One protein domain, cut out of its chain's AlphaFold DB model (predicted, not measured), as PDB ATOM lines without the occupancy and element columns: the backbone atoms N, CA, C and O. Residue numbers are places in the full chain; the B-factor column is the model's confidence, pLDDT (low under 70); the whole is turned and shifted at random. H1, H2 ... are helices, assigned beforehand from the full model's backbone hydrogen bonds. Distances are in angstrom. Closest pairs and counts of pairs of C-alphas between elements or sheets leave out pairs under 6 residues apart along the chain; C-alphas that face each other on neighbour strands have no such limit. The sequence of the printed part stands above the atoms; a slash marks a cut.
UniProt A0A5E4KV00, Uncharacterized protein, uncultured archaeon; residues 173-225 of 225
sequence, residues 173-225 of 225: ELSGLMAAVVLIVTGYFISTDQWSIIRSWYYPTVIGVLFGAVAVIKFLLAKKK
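What this domain is: This is residues 173 to 225 of the 225 residues of an uncharacterized protein of uncultured archaeon (UniProt A0A5E4KV00). Two long helices, H1 and H3, run side by side in opposite directions as the two arms of a narrow, flat U, and the short helix H2 sits in the turn that joins them. The arms draw nearer to each other away from the turn, and H3 runs on past the beginning of H1, so that residues 219 to 225 stick out at the open end. The printed part has 53 residues with three named helices, in the order H1, H2, H3, and no named strand; the class is all helix. The whole is loose, with a radius of gyration of the C-alphas of 13.6 A, and the C-alphas span 46 by 20 by 7 A along their three main axes, a rod in outline.

How they stand to each other: H1, residues 174 to 191, touches H2, residues 195 to 198, with its residues 186 to 189 alone. Their closest C-alphas are those of Phe 189 and Trp 195, 6.9 A apart. H1 also touches H3, residues 202 to 223, at a shallow tilt of 13 degrees, opposite ways. H1 touches H3 with residues 174 to 182 alone and H3 touches H1 with residues 207 to 214 alone; the closest C-alphas of the two helices are those of Ser 175 and Val 214, 6.9 A apart. H2 and H3 are close but not clearly touching, and their closest C-alphas, those of Ile 197 and Tyr 203, are 6.5 A apart. In H1 and H3 every pair of O i and N i+4 is within hydrogen-bond range, while H2 is too short for such a pair and has its one pair of O i and N i+3 within range.

Where its parts are: H1 begins at C-alpha 174, at (139.321, 108.785, 119.461), and ends at C-alpha 191, at (153.076, 129.738, 114.411), 25.6 A from first to last C-alpha. H2 has four residues, Trp 195 to Ile 198. H3, the longest helix with 22 residues, begins at C-alpha 202, at (149.181, 117.229, 100.316), and ends at C-alpha 223, at (131.528, 95.353, 114.136), 31.3 A from first to last C-alpha.

The domain as a whole: The two C-alphas farthest apart are those of Asp 193 and Lys 225, at 45.7 A, while the first and last printed C-alphas, of Glu 173 and Lys 225, are 17.5 A apart. The printed part has no cut and ends at the chain's last residue. The links from H1 to H2 and from H2 to H3 are both tight, with three residues each. Residues 219 to 225, of which 219 to 223 belong to H3, stand free. The mean pLDDT of the printed part is 79.3, and the model's confidence is under 70 in residues 173 to 175 and 221 to 225.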
ATOM      1  N   GLU A 173     136.527 109.786 122.844       63.06
ATOM      2  CA  GLU A 173     136.223 109.882 121.433       63.06
ATOM      3  C   GLU A 173     137.566 109.986 120.713       63.06
ATOM      4  O   GLU A 173     138.173 111.052 120.638       63.06
ATOM      5  N   LEU A 174     138.065 108.855 120.212       61.22
ATOM      6  CA  LEU A 174     139.321 108.785 119.461       61.22
ATOM      7  C   LEU A 174     139.355 109.839 118.336       61.22
ATOM      8  O   LEU A 174     140.409 110.371 118.012       61.22
ATOM      9  N   SER A 175     138.186 110.187 117.788       63.31
ATOM     10  CA  SER A 175     137.985 111.281 116.836       63.31
ATOM     11  C   SER A 175     138.227 112.674 117.424       63.31
ATOM     12  O   SER A 175     138.838 113.496 116.749       63.31
ATOM     13  N   GLY A 176     137.782 112.943 118.654       72.94
ATOM     14  CA  GLY A 176     137.986 114.223 119.338       72.94
ATOM     15  C   GLY A 176     139.445 114.437 119.740       72.94
ATOM     16  O   GLY A 176     140.000 115.506 119.494       72.94
ATOM     17  N   LEU A 177     140.109 113.391 120.249       78.25
ATOM     18  CA  LEU A 177     141.546 113.430 120.539       78.25
ATOM     19  C   LEU A 177     142.363 113.655 119.257       78.25
ATOM     20  O   LEU A 177     143.245 114.508 119.225       78.25
ATOM     21  N   MET A 178     142.048 112.928 118.179       76.62
ATOM     22  CA  MET A 178     142.732 113.098 116.894       76.62
ATOM     23  C   MET A 178     142.482 114.480 116.284       76.62
ATOM     24  O   MET A 178     143.414 115.077 115.753       76.62
ATOM     25  N   ALA A 179     141.273 115.033 116.408       77.44
ATOM     26  CA  ALA A 179     140.982 116.398 115.977       77.44
ATOM     27  C   ALA A 179     141.796 117.434 116.767       77.44
ATOM     28  O   ALA A 179     142.355 118.350 116.167       77.44
ATOM     29  N   ALA A 180     141.930 117.260 118.085       83.31
ATOM     30  CA  ALA A 180     142.767 118.122 118.916       83.31
ATOM     31  C   ALA A 180     144.250 118.042 118.515       83.31
ATOM     32  O   ALA A 180     144.899 119.075 118.364       83.31
ATOM     33  N   VAL A 181     144.777 116.841 118.259       84.69
ATOM     34  CA  VAL A 181     146.155 116.652 117.770       84.69
ATOM     35  C   VAL A 181     146.356 117.334 116.416       84.69
ATOM     36  O   VAL A 181     147.332 118.060 116.232       84.69
ATOM     37  N   VAL A 182     145.417 117.162 115.483       85.56
ATOM     38  CA  VAL A 182     145.463 117.823 114.172       85.56
ATOM     39  C   VAL A 182     145.424 119.343 114.328       85.56
ATOM     40  O   VAL A 182     146.204 120.027 113.668       85.56
ATOM     41  N   LEU A 183     144.588 119.890 115.214       87.75
ATOM     42  CA  LEU A 183     144.525 121.330 115.480       87.75
ATOM     43  C   LEU A 183     145.820 121.873 116.085       87.75
ATOM     44  O   LEU A 183     146.283 122.927 115.657       87.75
ATOM     45  N   ILE A 184     146.441 121.150 117.018       89.56
ATOM     46  CA  ILE A 184     147.729 121.539 117.608       89.56
ATOM     47  C   ILE A 184     148.822 121.567 116.535       89.56
ATOM     48  O   ILE A 184     149.561 122.543 116.435       89.56
ATOM     49  N   VAL A 185     148.898 120.536 115.689       85.88
ATOM     50  CA  VAL A 185     149.859 120.477 114.574       85.88
ATOM     51  C   VAL A 185     149.589 121.587 113.554       85.88
ATOM     52  O   VAL A 185     150.521 122.249 113.100       85.88
ATOM     53  N   THR A 186     148.318 121.845 113.241       86.06
ATOM     54  CA  THR A 186     147.908 122.949 112.360       86.06
ATOM     55  C   THR A 186     148.345 124.296 112.938       86.06
ATOM     56  O   THR A 186     148.956 125.100 112.239       86.06
ATOM     57  N   GLY A 187     148.086 124.533 114.227       86.19
ATOM     58  CA  GLY A 187     148.480 125.751 114.935       86.19
ATOM     59  C   GLY A 187     149.995 125.929 115.009       86.19
ATOM     60  O   GLY A 187     150.489 127.041 114.841       86.19
ATOM     61  N   TYR A 188     150.747 124.839 115.168       87.38
ATOM     62  CA  TYR A 188     152.210 124.864 115.138       87.38
ATOM     63  C   TYR A 188     152.758 125.306 113.772       87.38
ATOM     64  O   TYR A 188     153.663 126.142 113.704       87.38
ATOM     65  N   PHE A 189     152.188 124.810 112.670       85.69
ATOM     66  CA  PHE A 189     152.580 125.248 111.325       85.69
ATOM     67  C   PHE A 189     152.254 126.718 111.060       85.69
ATOM     68  O   PHE A 189     153.053 127.413 110.432       85.69
ATOM     69  N   ILE A 190     151.125 127.208 111.578       85.62
ATOM     70  CA  ILE A 190     150.774 128.633 111.518       85.62
ATOM     71  C   ILE A 190     151.786 129.462 112.321       85.62
ATOM     72  O   ILE A 190     152.290 130.462 111.825       85.62
ATOM     73  N   SER A 191     152.140 129.022 113.532       86.19
ATOM     74  CA  SER A 191     153.076 129.738 114.411       86.19
ATOM     75  C   SER A 191     154.517 129.775 113.894       86.19
ATOM     76  O   SER A 191     155.288 130.626 114.327       86.19
ATOM     77  N   THR A 192     154.903 128.850 113.015       88.75
ATOM     78  CA  THR A 192     156.244 128.789 112.408       88.75
ATOM     79  C   THR A 192     156.298 129.437 111.018       88.75
ATOM     80  O   THR A 192     157.290 129.272 110.309       88.75
ATOM     81  N   ASP A 193     155.237 130.155 110.623       83.12
ATOM     82  CA  ASP A 193     155.059 130.783 109.305       83.12
ATOM     83  C   ASP A 193     155.189 129.811 108.115       83.12
ATOM     84  O   ASP A 193     155.382 130.200 106.960       83.12
ATOM     85  N   GLN A 194     154.990 128.512 108.359       81.25
ATOM     86  CA  GLN A 194     155.039 127.468 107.336       81.25
ATOM     87  C   GLN A 194     153.699 127.313 106.603       81.25
ATOM     88  O   GLN A 194     153.187 126.212 106.378       81.25
ATOM     89  N   TRP A 195     153.145 128.436 106.141       76.69
ATOM     90  CA  TRP A 195     151.928 128.490 105.321       76.69
ATOM     91  C   TRP A 195     152.046 127.715 104.003       76.69
ATOM     92  O   TRP A 195     151.034 127.328 103.415       76.69
ATOM     93  N   SER A 196     153.275 127.465 103.545       76.62
ATOM     94  CA  SER A 196     153.577 126.659 102.359       76.62
ATOM     95  C   SER A 196     153.061 125.223 102.478       76.62
ATOM     96  O   SER A 196     152.586 124.665 101.490       76.62
ATOM     97  N   ILE A 197     153.092 124.645 103.681       77.69
ATOM     98  CA  ILE A 197     152.637 123.277 103.935       77.69
ATOM     99  C   ILE A 197     151.112 123.228 103.936       77.69
ATOM    100  O   ILE A 197     150.538 122.396 103.242       77.69
ATOM    101  N   ILE A 198     150.451 124.164 104.619       77.06
ATOM    102  CA  ILE A 198     148.982 124.206 104.736       77.06
ATOM    103  C   ILE A 198     148.316 124.482 103.380       77.06
ATOM    104  O   ILE A 198     147.272 123.914 103.070       77.06
ATOM    105  N   ARG A 199     148.929 125.333 102.546       80.31
ATOM    106  CA  ARG A 199     148.428 125.659 101.199       80.31
ATOM    107  C   ARG A 199     148.710 124.555 100.173       80.31
ATOM    108  O   ARG A 199     148.161 124.586  99.074       80.31
ATOM    109  N   SER A 200     149.578 123.599 100.499       84.50
ATOM    110  CA  SER A 200     149.886 122.493  99.600       84.50
ATOM    111  C   SER A 200     148.702 121.531  99.483       84.50
ATOM    112  O   SER A 200     147.963 121.306 100.440       84.50
ATOM    113  N   TRP A 201     148.547 120.902  98.317       83.06
ATOM    114  CA  TRP A 201     147.490 119.906  98.110       83.06
ATOM    115  C   TRP A 201     147.673 118.667  99.010       83.06
ATOM    116  O   TRP A 201     146.707 118.002  99.367       83.06
ATOM    117  N   TYR A 202     148.896 118.386  99.464       84.69
ATOM    118  CA  TYR A 202     149.181 117.229 100.316       84.69
ATOM    119  C   TYR A 202     148.555 117.336 101.712       84.69
ATOM    120  O   TYR A 202     148.174 116.322 102.291       84.69
ATOM    121  N   TYR A 203     148.403 118.547 102.248       84.38
ATOM    122  CA  TYR A 203     147.918 118.775 103.609       84.38
ATOM    123  C   TYR A 203     146.477 118.286 103.863       84.38
ATOM    124  O   TYR A 203     146.288 117.423 104.729       84.38
ATOM    125  N   PRO A 204     145.452 118.727 103.101       86.19
ATOM    126  CA  PRO A 204     144.094 118.211 103.267       86.19
ATOM    127  C   PRO A 204     143.987 116.721 102.918       86.19
ATOM    128  O   PRO A 204     143.186 116.011 103.524       86.19
ATOM    129  N   THR A 205     144.809 116.214 101.991       85.56
ATOM    130  CA  THR A 205     144.838 114.784 101.651       85.56
ATOM    131  C   THR A 205     145.323 113.935 102.824       85.56
ATOM    132  O   THR A 205     144.688 112.936 103.150       85.56
ATOM    133  N   VAL A 206     146.402 114.338 103.502       85.69
ATOM    134  CA  VAL A 206     146.938 113.618 104.668       85.69
ATOM    135  C   VAL A 206     145.939 113.622 105.824       85.69
ATOM    136  O   VAL A 206     145.679 112.571 106.407       85.69
ATOM    137  N   ILE A 207     145.317 114.769 106.113       85.50
ATOM    138  CA  ILE A 207     144.288 114.874 107.158       85.50
ATOM    139  C   ILE A 207     143.072 114.006 106.810       85.50
ATOM    140  O   ILE A 207     142.584 113.261 107.659       85.50
ATOM    141  N   GLY A 208     142.612 114.041 105.557       84.44
ATOM    142  CA  GLY A 208     141.493 113.222 105.089       84.44
ATOM    143  C   GLY A 208     141.760 111.719 105.210       84.44
ATOM    144  O   GLY A 208     140.900 110.980 105.689       84.44
ATOM    145  N   VAL A 209     142.963 111.261 104.851       87.75
ATOM    146  CA  VAL A 209     143.384 109.860 105.031       87.75
ATOM    147  C   VAL A 209     143.419 109.483 106.514       87.75
ATOM    148  O   VAL A 209     142.961 108.401 106.880       87.75
ATOM    149  N   LEU A 210     143.904 110.377 107.378       84.44
ATOM    150  CA  LEU A 210     144.003 110.147 108.818       84.44
ATOM    151  C   LEU A 210     142.616 110.013 109.471       84.44
ATOM    152  O   LEU A 210     142.364 109.042 110.184       84.44
ATOM    153  N   PHE A 211     141.676 110.908 109.153       83.81
ATOM    154  CA  PHE A 211     140.282 110.789 109.600       83.81
ATOM    155  C   PHE A 211     139.578 109.560 109.014       83.81
ATOM    156  O   PHE A 211     138.843 108.877 109.729       83.81
ATOM    157  N   GLY A 212     139.832 109.238 107.743       85.38
ATOM    158  CA  GLY A 212     139.317 108.031 107.098       85.38
ATOM    159  C   GLY A 212     139.774 106.755 107.808       85.38
ATOM    160  O   GLY A 212     138.954 105.887 108.105       85.38
ATOM    161  N   ALA A 213     141.054 106.662 108.168       82.62
ATOM    162  CA  ALA A 213     141.597 105.535 108.922       82.62
ATOM    163  C   ALA A 213     140.951 105.404 110.311       82.62
ATOM    164  O   ALA A 213     140.540 104.311 110.698       82.62
ATOM    165  N   VAL A 214     140.785 106.515 111.036       81.31
ATOM    166  CA  VAL A 214     140.109 106.531 112.345       81.31
ATOM    167  C   VAL A 214     138.653 106.068 112.224       81.31
ATOM    168  O   VAL A 214     138.191 105.278 113.049       81.31
ATOM    169  N   ALA A 215     137.937 106.491 111.179       78.50
ATOM    170  CA  ALA A 215     136.566 106.058 110.918       78.50
ATOM    171  C   ALA A 215     136.479 104.554 110.602       78.50
ATOM    172  O   ALA A 215     135.606 103.868 111.133       78.50
ATOM    173  N   VAL A 216     137.408 104.022 109.800       82.69
ATOM    174  CA  VAL A 216     137.493 102.584 109.494       82.69
ATOM    175  C   VAL A 216     137.807 101.772 110.749       82.69
ATOM    176  O   VAL A 216     137.148 100.765 111.000       82.69
ATOM    177  N   ILE A 217     138.754 102.215 111.577       79.94
ATOM    178  CA  ILE A 217     139.080 101.566 112.856       79.94
ATOM    179  C   ILE A 217     137.855 101.565 113.777       79.94
ATOM    180  O   ILE A 217     137.499 100.519 114.321       79.94
ATOM    181  N   LYS A 218     137.159 102.702 113.901       70.94
ATOM    182  CA  LYS A 218     135.921 102.818 114.686       70.94
ATOM    183  C   LYS A 218     134.834 101.870 114.169       70.94
ATOM    184  O   LYS A 218     134.181 101.202 114.964       70.94
ATOM    185  N   PHE A 219     134.673 101.764 112.850       76.31
ATOM    186  CA  PHE A 219     133.716 100.855 112.215       76.31
ATOM    187  C   PHE A 219     134.067  99.376 112.439       76.31
ATOM    188  O   PHE A 219     133.187  98.568 112.729       76.31
ATOM    189  N   LEU A 220     135.351  99.018 112.360       76.69
ATOM    190  CA  LEU A 220     135.831  97.658 112.620       76.69
ATOM    191  C   LEU A 220     135.682  97.259 114.093       76.69
ATOM    192  O   LEU A 220     135.288  96.129 114.374       76.69
ATOM    193  N   LEU A 221     135.952  98.174 115.026       68.50
ATOM    194  CA  LEU A 221     135.745  97.950 116.460       68.50
ATOM    195  C   LEU A 221     134.257  97.804 116.798       68.50
ATOM    196  O   LEU A 221     133.897  96.921 117.570       68.50
ATOM    197  N   ALA A 222     133.387  98.603 116.176       66.00
ATOM    198  CA  ALA A 222     131.939  98.501 116.358       66.00
ATOM    199  C   ALA A 222     131.359  97.183 115.812       66.00
ATOM    200  O   ALA A 222     130.425  96.645 116.395       66.00
ATOM    201  N   LYS A 223     131.926  96.645 114.723       63.91
ATOM    202  CA  LYS A 223     131.528  95.353 114.136       63.91
ATOM    203  C   LYS A 223     132.040  94.122 114.886       63.91
ATOM    204  O   LYS A 223     131.575  93.024 114.607       63.91
ATOM    205  N   LYS A 224     133.025  94.274 115.776       53.91
ATOM    206  CA  LYS A 224     133.589  93.174 116.578       53.91
ATOM    207  C   LYS A 224     132.798  92.885 117.862       53.91
ATOM    208  O   LYS A 224     133.248  92.072 118.667       53.91
ATOM    209  N   LYS A 225     131.666  93.561 118.049       45.59
ATOM    210  CA  LYS A 225     130.719  93.377 119.148       45.59
ATOM    211  C   LYS A 225     129.532  92.548 118.672       45.59
ATOM    212  O   LYS A 225     129.038  91.752 119.496       45.59
TER     213      LYS A 225